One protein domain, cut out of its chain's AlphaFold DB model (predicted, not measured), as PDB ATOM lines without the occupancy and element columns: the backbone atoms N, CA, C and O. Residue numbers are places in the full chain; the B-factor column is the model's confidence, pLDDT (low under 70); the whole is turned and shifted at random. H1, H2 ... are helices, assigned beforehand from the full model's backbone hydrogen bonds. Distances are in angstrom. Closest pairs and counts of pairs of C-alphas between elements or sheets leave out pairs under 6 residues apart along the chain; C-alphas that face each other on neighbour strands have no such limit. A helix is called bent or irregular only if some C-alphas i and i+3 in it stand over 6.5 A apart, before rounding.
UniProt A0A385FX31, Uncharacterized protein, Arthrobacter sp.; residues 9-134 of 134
ATOM      1  N   ALA A   9      42.105  46.115 149.903       93.75
ATOM      2  CA  ALA A   9      42.146  44.784 150.512       93.75
ATOM      3  C   ALA A   9      42.713  44.773 151.948       93.75
ATOM      4  O   ALA A   9      42.294  43.960 152.769       93.75
ATOM      5  N   VAL A  10      43.648  45.675 152.265       96.25
ATOM      6  CA  VAL A  10      44.197  45.823 153.622       96.25
ATOM      7  C   VAL A  10      43.180  46.521 154.531       96.25
ATOM      8  O   VAL A  10      42.969  46.076 155.656       96.25
ATOM      9  N   GLN A  11      42.485  47.550 154.036       96.25
ATOM     10  CA  GLN A  11      41.421  48.236 154.786       96.25
ATOM     11  C   GLN A  11      40.249  47.298 155.122       96.25
ATOM     12  O   GLN A  11      39.696  47.347 156.223       96.25
ATOM     13  N   GLU A  12      39.886  46.409 154.196       96.81
ATOM     14  CA  GLU A  12      38.855  45.394 154.428       96.81
ATOM     15  C   GLU A  12      39.298  44.347 155.461       96.81
ATOM     16  O   GLU A  12      38.499  43.928 156.303       96.81
ATOM     17  N   ALA A  13      40.578  43.961 155.468       96.06
ATOM     18  CA  ALA A  13      41.123  43.082 156.501       96.06
ATOM     19  C   ALA A  13      41.064  43.729 157.901       96.06
ATOM     20  O   ALA A  13      40.657  43.067 158.863       96.06
ATOM     21  N   ASP A  14      41.384  45.022 158.011       97.06
ATOM     22  CA  ASP A  14      41.250  45.788 159.258       97.06
ATOM     23  C   ASP A  14      39.784  45.876 159.711       97.06
ATOM     24  O   ASP A  14      39.459  45.632 160.878       97.06
ATOM     25  N   THR A  15      38.871  46.137 158.774       97.62
ATOM     26  CA  THR A  15      37.427  46.193 159.042       97.62
ATOM     27  C   THR A  15      36.895  44.843 159.534       97.62
ATOM     28  O   THR A  15      36.116  44.784 160.492       97.62
ATOM     29  N   ALA A  16      37.351  43.737 158.939       96.25
ATOM     30  CA  ALA A  16      37.005  42.391 159.382       96.25
ATOM     31  C   ALA A  16      37.508  42.107 160.809       96.25
ATOM     32  O   ALA A  16      36.764  41.550 161.627       96.25
ATOM     33  N   TYR A  17      38.735  42.525 161.142       96.88
ATOM     34  CA  TYR A  17      39.268  42.419 162.502       96.88
ATOM     35  C   TYR A  17      38.419  43.205 163.511       96.88
ATOM     36  O   TYR A  17      38.043  42.664 164.556       96.88
ATOM     37  N   ASP A  18      38.054  44.447 163.195       98.31
ATOM     38  CA  ASP A  18      37.238  45.272 164.085       98.31
ATOM     39  C   ASP A  18      35.828  44.709 164.294       98.31
ATOM     40  O   ASP A  18      35.320  44.715 165.422       98.31
ATOM     41  N   ALA A  19      35.220  44.140 163.250       97.38
ATOM     42  CA  ALA A  19      33.939  43.449 163.360       97.38
ATOM     43  C   ALA A  19      34.024  42.233 164.302       97.38
ATOM     44  O   ALA A  19      33.172  42.060 165.180       97.38
ATOM     45  N   LEU A  20      35.077  41.416 164.179       96.94
ATOM     46  CA  LEU A  20      35.312  40.272 165.066       96.94
ATOM     47  C   LEU A  20      35.582  40.712 166.509       96.94
ATOM     48  O   LEU A  20      35.061  40.108 167.449       96.94
ATOM     49  N   ARG A  21      36.345  41.791 166.701       98.06
ATOM     50  CA  ARG A  21      36.616  42.379 168.018       98.06
ATOM     51  C   ARG A  21      35.339  42.895 168.679       98.06
ATOM     52  O   ARG A  21      35.118  42.644 169.865       98.06
ATOM     53  N   ALA A  22      34.486  43.586 167.924       98.38
ATOM     54  CA  ALA A  22      33.185  44.045 168.401       98.38
ATOM     55  C   ALA A  22      32.290  42.861 168.791       98.38
ATOM     56  O   ALA A  22      31.716  42.855 169.884       98.38
ATOM     57  N   LEU A  23      32.235  41.816 167.961       97.62
ATOM     58  CA  LEU A  23      31.489  40.600 168.273       97.62
ATOM     59  C   LEU A  23      32.010  39.921 169.547       97.62
ATOM     60  O   LEU A  23      31.212  39.593 170.420       97.62
ATOM     61  N   ALA A  24      33.328  39.772 169.699       97.62
ATOM     62  CA  ALA A  24      33.950  39.197 170.893       97.62
ATOM     63  C   ALA A  24      33.649  39.995 172.176       97.62
ATOM     64  O   ALA A  24      33.622  39.440 173.276       97.62
ATOM     65  N   HIS A  25      33.423  41.306 172.060       97.81
ATOM     66  CA  HIS A  25      32.949  42.120 173.176       97.81
ATOM     67  C   HIS A  25      31.470  41.843 173.492       97.81
ATOM     68  O   HIS A  25      31.123  41.617 174.652       97.81
ATOM     69  N   LEU A  26      30.611  41.807 172.469       97.81
ATOM     70  CA  LEU A  26      29.165  41.597 172.607       97.81
ATOM     71  C   LEU A  26      28.804  40.196 173.120       97.81
ATOM     72  O   LEU A  26      27.830  40.037 173.858       97.81
ATOM     73  N   THR A  27      29.589  39.171 172.786       96.75
ATOM     74  CA  THR A  27      29.353  37.782 173.222       96.75
ATOM     75  C   THR A  27      29.688  37.522 174.692       96.75
ATOM     76  O   THR A  27      29.431  36.428 175.185       96.75
ATOM     77  N   ARG A  28      30.195  38.520 175.429       96.62
ATOM     78  CA  ARG A  28      30.345  38.450 176.895       96.62
ATOM     79  C   ARG A  28      29.007  38.525 177.627       96.62
ATOM     80  O   ARG A  28      28.902  38.059 178.759       96.62
ATOM     81  N   ALA A  29      28.001  39.143 177.010       96.31
ATOM     82  CA  ALA A  29      26.650  39.161 177.547       96.31
ATOM     83  C   ALA A  29      25.991  37.777 177.418       96.31
ATOM     84  O   ALA A  29      26.339  36.978 176.551       96.31
ATOM     85  N   THR A  30      25.009  37.497 178.276       96.25
ATOM     86  CA  THR A  30      24.189  36.288 178.133       96.25
ATOM     87  C   THR A  30      23.242  36.449 176.953       96.25
ATOM     88  O   THR A  30      22.451  37.390 176.917       96.25
ATOM     89  N   HIS A  31      23.283  35.491 176.030       96.62
ATOM     90  CA  HIS A  31      22.410  35.447 174.861       96.62
ATOM     91  C   HIS A  31      21.523  34.203 174.915       96.62
ATOM     92  O   HIS A  31      22.026  33.118 175.219       96.62
ATOM     93  N   PRO A  32      20.218  34.312 174.619       97.25
ATOM     94  CA  PRO A  32      19.376  33.135 174.486       97.25
ATOM     95  C   PRO A  32      19.789  32.325 173.249       97.25
ATOM     96  O   PRO A  32      20.322  32.869 172.279       97.25
ATOM     97  N   ALA A  33      19.508  31.022 173.262       97.69
ATOM     98  CA  ALA A  33      19.943  30.104 172.211       97.69
ATOM     99  C   ALA A  33      19.559  30.533 170.775       97.69
ATOM    100  O   ALA A  33      20.431  30.442 169.912       97.69
ATOM    101  N   PRO A  34      18.364  31.100 170.492       98.12
ATOM    102  CA  PRO A  34      18.058  31.638 169.161       98.12
ATOM    103  C   PRO A  34      19.005  32.749 168.680       98.12
ATOM    104  O   PRO A  34      19.311  32.831 167.493       98.12
ATOM    105  N   VAL A  35      19.507  33.596 169.585       97.94
ATOM    106  CA  VAL A  35      20.479  34.646 169.235       97.94
ATOM    107  C   VAL A  35      21.842  34.022 168.942       97.94
ATOM    108  O   VAL A  35      22.455  34.336 167.923       97.94
ATOM    109  N   VAL A  36      22.287  33.076 169.777       98.38
ATOM    110  CA  VAL A  36      23.534  32.324 169.544       98.38
ATOM    111  C   VAL A  36      23.469  31.551 168.222       98.38
ATOM    112  O   VAL A  36      24.437  31.549 167.468       98.38
ATOM    113  N   TYR A  37      22.316  30.969 167.890       98.56
ATOM    114  CA  TYR A  37      22.073  30.298 166.614       98.56
ATOM    115  C   TYR A  37      22.299  31.237 165.422       98.56
ATOM    116  O   TYR A  37      22.948  30.848 164.448       98.56
ATOM    117  N   GLY A  38      21.807  32.478 165.503       97.94
ATOM    118  CA  GLY A  38      22.050  33.503 164.485       97.94
ATOM    119  C   GLY A  38      23.530  33.880 164.369       97.94
ATOM    120  O   GLY A  38      24.061  33.948 163.261       97.94
ATOM    121  N   ILE A  39      24.219  34.055 165.502       97.94
ATOM    122  CA  ILE A  39      25.661  34.354 165.538       97.94
ATOM    123  C   ILE A  39      26.467  33.233 164.863       97.94
ATOM    124  O   ILE A  39      27.266  33.508 163.967       97.94
ATOM    125  N   LEU A  40      26.223  31.971 165.231       98.12
ATOM    126  CA  LEU A  40      26.902  30.812 164.638       98.12
ATOM    127  C   LEU A  40      26.623  30.688 163.133       98.12
ATOM    128  O   LEU A  40      27.518  30.337 162.364       98.12
ATOM    129  N   GLY A  41      25.405  31.030 162.702       96.88
ATOM    130  CA  GLY A  41      25.015  31.035 161.293       96.88
ATOM    131  C   GLY A  41      25.810  32.006 160.428       96.88
ATOM    132  O   GLY A  41      26.094  31.681 159.278       96.88
ATOM    133  N   ASN A  42      26.200  33.154 160.981       96.44
ATOM    134  CA  ASN A  42      27.078  34.101 160.295       96.44
ATOM    135  C   ASN A  42      28.545  33.665 160.374       96.44
ATOM    136  O   ASN A  42      29.244  33.673 159.363       96.44
ATOM    137  N   LEU A  43      29.009  33.239 161.554       96.69
ATOM    138  CA  LEU A  43      30.415  32.886 161.765       96.69
ATOM    139  C   LEU A  43      30.867  31.671 160.955       96.69
ATOM    140  O   LEU A  43      32.003  31.659 160.485       96.69
ATOM    141  N   LYS A  44      30.005  30.671 160.735       96.12
ATOM    142  CA  LYS A  44      30.380  29.505 159.916       96.12
ATOM    143  C   LYS A  44      30.785  29.890 158.488       96.12
ATOM    144  O   LYS A  44      31.632  29.219 157.909       96.12
ATOM    145  N   ASN A  45      30.246  30.992 157.949       94.25
ATOM    146  CA  ASN A  45      30.573  31.465 156.601       94.25
ATOM    147  C   ASN A  45      32.037  31.922 156.494       94.25
ATOM    148  O   ASN A  45      32.633  31.804 155.426       94.25
ATOM    149  N   LEU A  46      32.660  32.365 157.597       93.19
ATOM    150  CA  LEU A  46      34.097  32.670 157.624       93.19
ATOM    151  C   LEU A  46      34.937  31.444 157.259       93.19
ATOM    152  O   LEU A  46      35.931  31.569 156.547       93.19
ATOM    153  N   GLY A  47      34.507  30.253 157.690       92.25
ATOM    154  CA  GLY A  47      35.167  28.997 157.346       92.25
ATOM    155  C   GLY A  47      35.092  28.642 155.859       92.25
ATOM    156  O   GLY A  47      35.888  27.835 155.394       92.25
ATOM    157  N   SER A  48      34.183  29.260 155.100       89.44
ATOM    158  CA  SER A  48      34.089  29.102 153.644       89.44
ATOM    159  C   SER A  48      34.881  30.164 152.876       89.44
ATOM    160  O   SER A  48      35.434  29.853 151.825       89.44
ATOM    161  N   PHE A  49      34.985  31.393 153.395       94.50
ATOM    162  CA  PHE A  49      35.704  32.481 152.716       94.50
ATOM    163  C   PHE A  49      37.214  32.479 152.965       94.50
ATOM    164  O   PHE A  49      37.986  32.746 152.047       94.50
ATOM    165  N   LEU A  50      37.663  32.159 154.182       95.75
ATOM    166  CA  LEU A  50      39.092  32.141 154.512       95.75
ATOM    167  C   LEU A  50      39.923  31.169 153.652       95.75
ATOM    168  O   LEU A  50      41.041  31.546 153.295       95.75
ATOM    169  N   PRO A  51      39.429  29.973 153.265       97.38
ATOM    170  CA  PRO A  51      40.119  29.130 152.291       97.38
ATOM    171  C   PRO A  51      40.346  29.837 150.952       97.38
ATOM    172  O   PRO A  51      41.481  29.905 150.487       97.38
ATOM    173  N   GLN A  52      39.297  30.447 150.392       96.56
ATOM    174  CA  GLN A  52      39.378  31.172 149.124       96.56
ATOM    175  C   GLN A  52      40.376  32.336 149.200       96.56
ATOM    176  O   GLN A  52      41.217  32.482 148.315       96.56
ATOM    177  N   ILE A  53      40.316  33.145 150.263       97.62
ATOM    178  CA  ILE A  53      41.252  34.260 150.474       97.62
ATOM    179  C   ILE A  53      42.690  33.733 150.570       97.62
ATOM    180  O   ILE A  53      43.594  34.287 149.951       97.62
ATOM    181  N   SER A  54      42.907  32.636 151.301       98.25
ATOM    182  CA  SER A  54      44.239  32.043 151.478       98.25
ATOM    183  C   SER A  54      44.833  31.548 150.157       98.25
ATOM    184  O   SER A  54      46.006  31.797 149.881       98.25
ATOM    185  N   GLU A  55      44.029  30.889 149.319       97.56
ATOM    186  CA  GLU A  55      44.442  30.441 147.983       97.56
ATOM    187  C   GLU A  55      44.771  31.625 147.065       97.56
ATOM    188  O   GLU A  55      45.799  31.623 146.387       97.56
ATOM    189  N   GLN A  56      43.931  32.664 147.071       97.94
ATOM    190  CA  GLN A  56      44.155  33.872 146.276       97.94
ATOM    191  C   GLN A  56      45.439  34.601 146.687       97.94
ATOM    192  O   GLN A  56      46.205  35.011 145.816       97.94
ATOM    193  N   LEU A  57      45.711  34.720 147.991       98.25
ATOM    194  CA  LEU A  57      46.949  35.315 148.499       98.25
ATOM    195  C   LEU A  57      48.179  34.487 148.110       98.25
ATOM    196  O   LEU A  57      49.170  35.053 147.658       98.25
ATOM    197  N   ALA A  58      48.113  33.156 148.219       98.00
ATOM    198  CA  ALA A  58      49.221  32.281 147.833       98.00
ATOM    199  C   ALA A  58      49.548  32.407 146.335       98.00
ATOM    200  O   ALA A  58      50.710  32.582 145.968       98.00
ATOM    201  N   HIS A  59      48.530  32.392 145.469       97.81
ATOM    202  CA  HIS A  59      48.716  32.631 144.035       97.81
ATOM    203  C   HIS A  59      49.238  34.043 143.742       97.81
ATOM    204  O   HIS A  59      50.110  34.210 142.891       97.81
ATOM    205  N   GLY A  60      48.741  35.051 144.463       97.81
ATOM    206  CA  GLY A  60      49.202  36.432 144.342       97.81
ATOM    207  C   GLY A  60      50.689  36.588 144.661       97.81
ATOM    208  O   GLY A  60      51.385  37.299 143.943       97.81
ATOM    209  N   LEU A  61      51.200  35.874 145.668       97.94
ATOM    210  CA  LEU A  61      52.627  35.884 146.008       97.94
ATOM    211  C   LEU A  61      53.496  35.258 144.914       97.94
ATOM    212  O   LEU A  61      54.546  35.805 144.591       97.94
ATOM    213  N   VAL A  62      53.058  34.149 144.309       97.50
ATOM    214  CA  VAL A  62      53.778  33.534 143.179       97.50
ATOM    215  C   VAL A  62      53.839  34.504 142.001       97.50
ATOM    216  O   VAL A  62      54.917  34.767 141.481       97.50
ATOM    217  N   LYS A  63      52.702  35.110 141.645       97.62
ATOM    218  CA  LYS A  63      52.630  36.125 140.587       97.62
ATOM    219  C   LYS A  63      53.490  37.349 140.907       97.62
ATOM    220  O   LYS A  63      54.112  37.921 140.022       97.62
ATOM    221  N   SER A  64      53.575  37.726 142.181       97.19
ATOM    222  CA  SER A  64      54.408  38.846 142.610       97.19
ATOM    223  C   SER A  64      55.896  38.619 142.334       97.19
ATOM    224  O   SER A  64      56.583  39.590 142.044       97.19
ATOM    225  N   LEU A  65      56.395  37.378 142.399       97.25
ATOM    226  CA  LEU A  65      57.781  37.055 142.024       97.25
ATOM    227  C   LEU A  65      58.041  37.216 140.518       97.25
ATOM    228  O   LEU A  65      59.178  37.419 140.110       97.25
ATOM    229  N   GLU A  66      57.002  37.083 139.692       96.56
ATOM    230  CA  GLU A  66      57.096  37.215 138.234       96.56
ATOM    231  C   GLU A  66      56.987  38.679 137.786       96.56
ATOM    232  O   GLU A  66      57.591  39.077 136.791       96.56
ATOM    233  N   GLU A  67      56.196  39.478 138.508       97.25
ATOM    234  CA  GLU A  67      55.845  40.851 138.123       97.25
ATOM    235  C   GLU A  67      56.711  41.926 138.791       97.25
ATOM    236  O   GLU A  67      56.782  43.047 138.283       97.25
ATOM    237  N   TYR A  68      57.379  41.604 139.901       96.38
ATOM    238  CA  TYR A  68      58.159  42.559 140.684       96.38
ATOM    239  C   TYR A  68      59.557  42.026 141.002       96.38
ATOM    240  O   TYR A  68      59.765  40.825 141.156       96.38
ATOM    241  N   ASP A  69      60.509  42.946 141.172       95.12
ATOM    242  CA  ASP A  69      61.828  42.648 141.738       95.12
ATOM    243  C   ASP A  69      61.707  42.516 143.264       95.12
ATOM    244  O   ASP A  69      62.007  43.434 144.031       95.12
ATOM    245  N   VAL A  70      61.117  41.403 143.705       95.62
ATOM    246  CA  VAL A  70      60.906  41.118 145.128       95.62
ATOM    247  C   VAL A  70      62.266  40.896 145.783       95.62
ATOM    248  O   VAL A  70      63.076  40.113 145.297       95.62
ATOM    249  N   THR A  71      62.511  41.561 146.907       94.81
ATOM    250  CA  THR A  71      63.772  41.470 147.650       94.81
ATOM    251  C   THR A  71      63.524  41.086 149.105       94.81
ATOM    252  O   THR A  71      62.414  41.194 149.621       94.81
ATOM    253  N   GLU A  72      64.573  40.601 149.764       91.50
ATOM    254  CA  GLU A  72      64.571  40.178 151.163       91.50
ATOM    255  C   GLU A  72      65.705  40.897 151.896       91.50
ATOM    256  O   GLU A  72      66.874  40.716 151.551       91.50
ATOM    257  N   ASP A  73      65.392  41.645 152.958       91.06
ATOM    258  CA  ASP A  73      66.395  42.372 153.762       91.06
ATOM    259  C   ASP A  73      67.457  41.438 154.363       91.06
ATOM    260  O   ASP A  73      68.594  41.826 154.632       91.06
ATOM    261  N   SER A  74      67.087  40.173 154.571       89.19
ATOM    262  CA  SER A  74      67.972  39.131 155.091       89.19
ATOM    263  C   SER A  74      68.936  38.548 154.048       89.19
ATOM    264  O   SER A  74      69.781  37.724 154.403       89.19
ATOM    265  N   GLY A  75      68.802  38.930 152.772       88.69
ATOM    266  CA  GLY A  75      69.551  38.365 151.647       88.69
ATOM    267  C   GLY A  75      69.140  36.937 151.264       88.69
ATOM    268  O   GLY A  75      69.847  36.284 150.500       88.69
ATOM    269  N   LYS A  76      68.034  36.423 151.817       90.06
ATOM    270  CA  LYS A  76      67.466  35.120 151.444       90.06
ATOM    271  C   LYS A  76      66.817  35.176 150.063       90.06
ATOM    272  O   LYS A  76      66.451  36.243 149.592       90.06
ATOM    273  N   ASP A  77      66.642  34.008 149.452       94.12
ATOM    274  CA  ASP A  77      65.853  33.866 148.230       94.12
ATOM    275  C   ASP A  77      64.360  34.142 148.521       94.12
ATOM    276  O   ASP A  77      63.744  33.368 149.267       94.12
ATOM    277  N   PRO A  78      63.759  35.200 147.941       96.75
ATOM    278  CA  PRO A  78      62.342  35.513 148.123       96.75
ATOM    279  C   PRO A  78      61.411  34.375 147.690       96.75
ATOM    280  O   PRO A  78      60.345  34.192 148.283       96.75
ATOM    281  N   ALA A  79      61.813  33.557 146.708       96.88
ATOM    282  CA  ALA A  79      61.015  32.413 146.275       96.88
ATOM    283  C   ALA A  79      60.856  31.366 147.388       96.88
ATOM    284  O   ALA A  79      59.780  30.783 147.544       96.88
ATOM    285  N   ALA A  80      61.886  31.168 148.218       96.19
ATOM    286  CA  ALA A  80      61.810  30.270 149.367       96.19
ATOM    287  C   ALA A  80      60.834  30.790 150.439       96.19
ATOM    288  O   ALA A  80      60.066  30.007 151.006       96.19
ATOM    289  N   SER A  81      60.815  32.104 150.689       96.94
ATOM    290  CA  SER A  81      59.856  32.733 151.610       96.94
ATOM    291  C   SER A  81      58.417  32.631 151.101       96.94
ATOM    292  O   SER A  81      57.519  32.284 151.870       96.94
ATOM    293  N   VAL A  82      58.190  32.863 149.804       97.94
ATOM    294  CA  VAL A  82      56.870  32.712 149.171       97.94
ATOM    295  C   VAL A  82      56.373  31.270 149.246       97.94
ATOM    296  O   VAL A  82      55.216  31.049 149.607       97.94
ATOM    297  N   ALA A  83      57.234  30.283 148.980       97.62
ATOM    298  CA  ALA A  83      56.875  28.873 149.115       97.62
ATOM    299  C   ALA A  83      56.427  28.545 150.549       97.62
ATOM    300  O   ALA A  83      55.362  27.956 150.754       97.62
ATOM    301  N   LEU A  84      57.186  29.004 151.550       97.69
ATOM    302  CA  LEU A  84      56.843  28.811 152.956       97.69
ATOM    303  C   LEU A  84      55.516  29.494 153.328       97.69
ATOM    304  O   LEU A  84      54.674  28.889 153.997       97.69
ATOM    305  N   ALA A  85      55.294  30.731 152.879       98.31
ATOM    306  CA  ALA A  85      54.035  31.443 153.086       98.31
ATOM    307  C   ALA A  85      52.849  30.685 152.467       98.31
ATOM    308  O   ALA A  85      51.824  30.507 153.130       98.31
ATOM    309  N   GLY A  86      53.011  30.161 151.248       98.56
ATOM    310  CA  GLY A  86      52.020  29.319 150.579       98.56
ATOM    311  C   GLY A  86      51.641  28.082 151.396       98.56
ATOM    312  O   GLY A  86      50.458  27.785 151.557       98.56
ATOM    313  N   GLU A  87      52.615  27.397 152.004       98.50
ATOM    314  CA  GLU A  87      52.324  26.269 152.894       98.50
ATOM    315  C   GLU A  87      51.520  26.679 154.138       98.50
ATOM    316  O   GLU A  87      50.610  25.961 154.565       98.50
ATOM    317  N   HIS A  88      51.853  27.819 154.750       98.75
ATOM    318  CA  HIS A  88      51.104  28.332 155.897       98.75
ATOM    319  C   HIS A  88      49.670  28.710 155.512       98.75
ATOM    320  O   HIS A  88      48.747  28.365 156.251       98.75
ATOM    321  N   LEU A  89      49.475  29.344 154.354       98.69
ATOM    322  CA  LEU A  89      48.157  29.689 153.819       98.69
ATOM    323  C   LEU A  89      47.326  28.435 153.516       98.69
ATOM    324  O   LEU A  89      46.166  28.361 153.914       98.69
ATOM    325  N   ALA A  90      47.925  27.402 152.921       98.31
ATOM    326  CA  ALA A  90      47.252  26.124 152.687       98.31
ATOM    327  C   ALA A  90      46.816  25.445 154.001       98.31
ATOM    328  O   ALA A  90      45.704  24.917 154.113       98.31
ATOM    329  N   ARG A  91      47.664  25.486 155.039       98.56
ATOM    330  CA  ARG A  91      47.297  24.991 156.377       98.56
ATOM    331  C   ARG A  91      46.171  25.817 157.002       98.56
ATOM    332  O   ARG A  91      45.246  25.232 157.566       98.56
ATOM    333  N   ALA A  92      46.225  27.143 156.890       98.06
ATOM    334  CA  ALA A  92      45.192  28.041 157.399       98.06
ATOM    335  C   ALA A  92      43.836  27.790 156.721       98.06
ATOM    336  O   ALA A  92      42.828  27.672 157.415       98.06
ATOM    337  N   ALA A  93      43.820  27.606 155.397       97.94
ATOM    338  CA  ALA A  93      42.627  27.255 154.630       97.94
ATOM    339  C   ALA A  93      41.950  25.986 155.172       97.94
ATOM    340  O   ALA A  93      40.758  25.990 155.482       97.94
ATOM    341  N   LYS A  94      42.722  24.912 155.381       98.06
ATOM    342  CA  LYS A  94      42.194  23.655 155.928       98.06
ATOM    343  C   LYS A  94      41.599  23.831 157.328       98.06
ATOM    344  O   LYS A  94      40.518  23.316 157.607       98.06
ATOM    345  N   LEU A  95      42.292  24.554 158.209       98.38
ATOM    346  CA  LEU A  95      41.812  24.813 159.569       98.38
ATOM    347  C   LEU A  95      40.539  25.668 159.568       98.38
ATOM    348  O   LEU A  95      39.620  25.399 160.339       98.38
ATOM    349  N   ALA A  96      40.455  26.666 158.687       97.75
ATOM    350  CA  ALA A  96      39.272  27.503 158.555       97.75
ATOM    351  C   ALA A  96      38.052  26.702 158.079       97.75
ATOM    352  O   ALA A  96      36.964  26.863 158.634       97.75
ATOM    353  N   GLN A  97      38.236  25.789 157.122       97.75
ATOM    354  CA  GLN A  97      37.171  24.888 156.682       97.75
ATOM    355  C   GLN A  97      36.651  24.030 157.845       97.75
ATOM    356  O   GLN A  97      35.448  24.004 158.104       97.75
ATOM    357  N   GLN A  98      37.559  23.405 158.602       98.25
ATOM    358  CA  GLN A  98      37.208  22.606 159.783       98.25
ATOM    359  C   GLN A  98      36.480  23.440 160.847       98.25
ATOM    360  O   GLN A  98      35.486  22.996 161.416       98.25
ATOM    361  N   MET A  99      36.927  24.674 161.086       98.06
ATOM    362  CA  MET A  99      36.248  25.610 161.983       98.06
ATOM    363  C   MET A  99      34.810  25.892 161.519       98.06
ATOM    364  O   MET A  99      33.889  25.852 162.334       98.06
ATOM    365  N   GLY A 100      34.598  26.148 160.224       98.00
ATOM    366  CA  GLY A 100      33.264  26.373 159.658       98.00
ATOM    367  C   GLY A 100      32.326  25.180 159.857       98.00
ATOM    368  O   GLY A 100      31.168  25.358 160.242       98.00
ATOM    369  N   GLU A 101      32.834  23.962 159.663       98.31
ATOM    370  CA  GLU A 101      32.088  22.723 159.904       98.31
ATOM    371  C   GLU A 101      31.676  22.569 161.374       98.31
ATOM    372  O   GLU A 101      30.517  22.262 161.661       98.31
ATOM    373  N   GLU A 102      32.588  22.816 162.317       98.62
ATOM    374  CA  GLU A 102      32.284  22.732 163.751       98.62
ATOM    375  C   GLU A 102      31.285  23.808 164.200       98.62
ATOM    376  O   GLU A 102      30.361  23.520 164.964       98.62
ATOM    377  N   LEU A 103      31.384  25.028 163.667       98.50
ATOM    378  CA  LEU A 103      30.401  26.087 163.921       98.50
ATOM    379  C   LEU A 103      29.010  25.712 163.390       98.50
ATOM    380  O   LEU A 103      28.005  25.961 164.059       98.50
ATOM    381  N   ALA A 104      28.936  25.068 162.222       98.50
ATOM    382  CA  ALA A 104      27.679  24.564 161.677       98.50
ATOM    383  C   ALA A 104      27.082  23.441 162.545       98.50
ATOM    384  O   ALA A 104      25.876  23.436 162.804       98.50
ATOM    385  N   LYS A 105      27.908  22.514 163.046       98.69
ATOM    386  CA  LYS A 105      27.467  21.464 163.984       98.69
ATOM    387  C   LYS A 105      26.939  22.064 165.287       98.69
ATOM    388  O   LYS A 105      25.861  21.675 165.736       98.69
ATOM    389  N   ALA A 106      27.644  23.043 165.855       98.56
ATOM    390  CA  ALA A 106      27.204  23.760 167.049       98.56
ATOM    391  C   ALA A 106      25.871  24.491 166.819       98.56
ATOM    392  O   ALA A 106      24.973  24.406 167.657       98.56
ATOM    393  N   GLN A 107      25.711  25.150 165.664       98.50
ATOM    394  CA  GLN A 107      24.457  25.799 165.277       98.50
ATOM    395  C   GLN A 107      23.303  24.786 165.246       98.50
ATOM    396  O   GLN A 107      22.249  25.023 165.836       98.50
ATOM    397  N   ASN A 108      23.511  23.636 164.602       98.50
ATOM    398  CA  ASN A 108      22.496  22.589 164.486       98.50
ATOM    399  C   ASN A 108      22.112  21.989 165.846       98.50
ATOM    400  O   ASN A 108      20.937  21.713 166.079       98.50
ATOM    401  N   ALA A 109      23.072  21.830 166.761       98.69
ATOM    402  CA  ALA A 109      22.829  21.271 168.091       98.69
ATOM    403  C   ALA A 109      21.844  22.105 168.933       98.69
ATOM    404  O   ALA A 109      21.157  21.558 169.795       98.69
ATOM    405  N   ILE A 110      21.746  23.413 168.672       98.50
ATOM    406  CA  ILE A 110      20.853  24.328 169.399       98.50
ATOM    407  C   ILE A 110      19.617  24.758 168.594       98.50
ATOM    408  O   ILE A 110      18.810  25.531 169.103       98.50
ATOM    409  N   ALA A 111      19.430  24.254 167.368       97.12
ATOM    410  CA  ALA A 111      18.411  24.733 166.426       97.12
ATOM    411  C   ALA A 111      16.961  24.658 166.946       97.12
ATOM    412  O   ALA A 111      16.113  25.440 166.528       97.12
ATOM    413  N   GLY A 112      16.667  23.730 167.863       96.88
ATOM    414  CA  GLY A 112      15.336  23.565 168.459       96.88
ATOM    415  C   GLY A 112      15.108  24.336 169.761       96.88
ATOM    416  O   GLY A 112      14.035  24.226 170.354       96.88
ATOM    417  N   GLN A 113      16.104  25.070 170.263       97.88
ATOM    418  CA  GLN A 113      15.985  25.755 171.547       97.88
ATOM    419  C   GLN A 113      15.258  27.096 171.401       97.88
ATOM    420  O   GLN A 113      15.665  27.960 170.630       97.88
ATOM    421  N   GLY A 114      14.209  27.289 172.201       95.88
ATOM    422  CA  GLY A 114      13.583  28.588 172.444       95.88
ATOM    423  C   GLY A 114      13.970  29.153 173.811       95.88
ATOM    424  O   GLY A 114      14.713  28.538 174.575       95.88
ATOM    425  N   TYR A 115      13.424  30.314 174.158       96.25
ATOM    426  CA  TYR A 115      13.523  30.862 175.508       96.25
ATOM    427  C   TYR A 115      12.200  31.507 175.909       96.25
ATOM    428  O   TYR A 115      11.400  31.865 175.052       96.25
ATOM    429  N   ARG A 116      11.978  31.631 177.220       95.81
ATOM    430  CA  ARG A 116      10.865  32.406 177.776       95.81
ATOM    431  C   ARG A 116      11.393  33.667 178.428       95.81
ATOM    432  O   ARG A 116      12.386  33.605 179.163       95.81
ATOM    433  N   THR A 117      10.714  34.783 178.218       94.12
ATOM    434  CA  THR A 117      10.995  36.038 178.913       94.12
ATOM    435  C   THR A 117      10.671  35.917 180.404       94.12
ATOM    436  O   THR A 117      10.015  34.976 180.856       94.12
ATOM    437  N   ALA A 118      11.157  36.861 181.212       93.12
ATOM    438  CA  ALA A 118      10.825  36.883 182.637       93.12
ATOM    439  C   ALA A 118       9.316  37.057 182.873       93.12
ATOM    440  O   ALA A 118       8.779  36.493 183.821       93.12
ATOM    441  N   GLU A 119       8.638  37.804 182.003       94.81
ATOM    442  CA  GLU A 119       7.194  38.019 182.054       94.81
ATOM    443  C   GLU A 119       6.418  36.745 181.725       94.81
ATOM    444  O   GLU A 119       5.570  36.335 182.512       94.81
ATOM    445  N   GLU A 120       6.782  36.056 180.643       95.94
ATOM    446  CA  GLU A 120       6.168  34.777 180.273       95.94
ATOM    447  C   GLU A 120       6.341  33.728 181.376       95.94
ATOM    448  O   GLU A 120       5.428  32.950 181.645       95.94
ATOM    449  N   ARG A 121       7.500  33.713 182.053       95.56
ATOM    450  CA  ARG A 121       7.716  32.823 183.202       95.56
ATOM    451  C   ARG A 121       6.798  33.168 184.374       95.56
ATOM    452  O   ARG A 121       6.150  32.261 184.887       95.56
ATOM    453  N   ARG A 122       6.692  34.448 184.754       95.88
ATOM    454  CA  ARG A 122       5.794  34.895 185.837       95.88
ATOM    455  C   ARG A 122       4.335  34.561 185.538       95.88
ATOM    456  O   ARG A 122       3.658  33.989 186.383       95.88
ATOM    457  N   HIS A 123       3.882  34.831 184.316       95.50
ATOM    458  CA  HIS A 123       2.514  34.535 183.902       95.50
ATOM    459  C   HIS A 123       2.195  33.031 183.986       95.50
ATOM    460  O   HIS A 123       1.150  32.630 184.494       95.50
ATOM    461  N   LEU A 124       3.123  32.171 183.554       93.12
ATOM    462  CA  LEU A 124       2.959  30.717 183.664       93.12
ATOM    463  C   LEU A 124       2.954  30.223 185.118       93.12
ATOM    464  O   LEU A 124       2.272  29.247 185.431       93.12
ATOM    465  N   GLU A 125       3.713  30.866 186.004       94.44
ATOM    466  CA  GLU A 125       3.717  30.551 187.436       94.44
ATOM    467  C   GLU A 125       2.391  30.929 188.106       94.44
ATOM    468  O   GLU A 125       1.867  30.142 188.894       94.44
ATOM    469  N   GLU A 126       1.816  32.080 187.757       94.19
ATOM    470  CA  GLU A 126       0.499  32.520 188.238       94.19
ATOM    471  C   GLU A 126      -0.613  31.562 187.794       94.19
ATOM    472  O   GLU A 126      -1.403  31.112 188.626       94.19
ATOM    473  N   LEU A 127      -0.620  31.164 186.516       93.31
ATOM    474  CA  LEU A 127      -1.574  30.178 185.994       93.31
ATOM    475  C   LEU A 127      -1.447  28.817 186.695       93.31
ATOM    476  O   LEU A 127      -2.453  28.183 187.010       93.31
ATOM    477  N   ARG A 128      -0.216  28.366 186.977       92.69
ATOM    478  CA  ARG A 128       0.019  27.115 187.717       92.69
ATOM    479  C   ARG A 128      -0.482  27.178 189.153       92.69
ATOM    480  O   ARG A 128      -1.014  26.184 189.633       92.69
ATOM    481  N   ARG A 129      -0.312  28.312 189.836       91.06
ATOM    482  CA  ARG A 129      -0.838  28.499 191.196       91.06
ATOM    483  C   ARG A 129      -2.364  28.466 191.195       91.06
ATOM    484  O   ARG A 129      -2.940  27.663 191.914       91.06
ATOM    485  N   ALA A 130      -2.996  29.218 190.294       87.75
ATOM    486  CA  ALA A 130      -4.453  29.245 190.165       87.75
ATOM    487  C   ALA A 130      -5.066  27.868 189.839       87.75
ATOM    488  O   ALA A 130      -6.169  27.573 190.283       87.75
ATOM    489  N   SER A 131      -4.356  27.013 189.090       86.69
ATOM    490  CA  SER A 131      -4.807  25.651 188.767       86.69
ATOM    491  C   SER A 131      -4.617  24.632 189.896       86.69
ATOM    492  O   SER A 131      -5.220  23.567 189.823       86.69
ATOM    493  N   ASN A 132      -3.757  24.904 190.881       81.62
ATOM    494  CA  ASN A 132      -3.524  24.010 192.021       81.62
ATOM    495  C   ASN A 132      -4.408  24.360 193.230       81.62
ATOM    496  O   ASN A 132      -4.556  23.530 194.124       81.62
ATOM    497  N   ASP A 133      -4.967  25.572 193.250       74.75
ATOM    498  CA  ASP A 133      -5.882  26.065 194.287       74.75
ATOM    499  C   ASP A 133      -7.374  25.826 193.936       74.75
ATOM    500  O   ASP A 133      -8.251  26.197 194.720       74.75
ATOM    501  N   ALA A 134      -7.661  25.224 192.772       62.38
ATOM    502  CA  ALA A 134      -8.996  24.874 192.265       62.38
ATOM    503  C   ALA A 134      -9.241  23.358 192.316       62.38
ATOM    504  O   ALA A 134     -10.385  22.967 192.644       62.38
TER     505      ALA A 134
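AT A GLANCE: This is residues 9 to 134 of the 134 residues of an uncharacterized protein of Arthrobacter sp. (UniProt A0A385FX31). What shape do these atoms make? The core is a long helical hairpin, H2 and H3 side by side and running opposite ways, with H1 alongside H2 but not touching it and H4 sticking out past the end of the hairpin away from the H2 to H3 link. What is it made of? The printed part has 126 residues with four named helices in the order H1, H2, H3, H4 and no named strand, and its class is all helix. How large is it? It is an extended rod spanning 89 by 24 by 20 A, with a radius of gyration of the C-alphas of 24.3 A, and the H4 arm adds to its length.

HOW THE PARTS SIT: How does the longest helix stand to its partner? H2, residues 33 to 67, touches H3, residues 78 to 109, as a helical hairpin, with 56 pairs of C-alphas within 8 A. Their closest C-alphas, those of Pro 51 and Ala 93, are 3.9 A apart, and the helices run opposite ways at a shallow tilt of 15 degrees. Where are the other two helices? H1, residues 9 to 26, is apart from H2 and H3, and H4, residues 118 to 132, is apart from H1, H2 and H3. Residues 9 to 19, which belong to H1, and residues 118 to 134, of which 118 to 132 belong to H4, stand free. Do the backbones keep their helical pairs? Each O i to N i+4 pair is within hydrogen-bond range in H1, H3 and H4, but 24 of 31 are in H2.

IN THESE COORDINATES: Where does H2 run, and is it straight? It goes from C-alpha 33 at (19.943, 30.104, 172.211) to C-alpha 67, a length of 50.7 A, with a kink of 25 degrees near residue 51. It is neither bent nor irregular, but only just: C-alphas 48 and 51 are 6.2 A apart. How long are the other helices? H3 is 46.5 A from C-alpha 78 to C-alpha 109, H1 is 25.8 A and H4 is 21.4 A. Where do the first and last helices lie? H1 begins at C-alpha 9, (42.146, 44.784, 150.512), and H4 ends at C-alpha 132, (-3.524, 24.010, 192.021).

THE WHOLE: How far does it reach? The two C-alphas farthest apart, those of Gly 75 and Ala 134, are 89.5 A apart. Without the stretches that stand free, the body has 98 residues and spans 64 by 23 by 18 A. Is the printed part unbroken? It has no cut, and the links H1 to H2, H2 to H3 and H3 to H4 are short, with 6, 10 and 8 residues. Where is confidence low? The mean pLDDT of the printed part is 95.8, and one residue, Ala 134, the chain's last, is under 70.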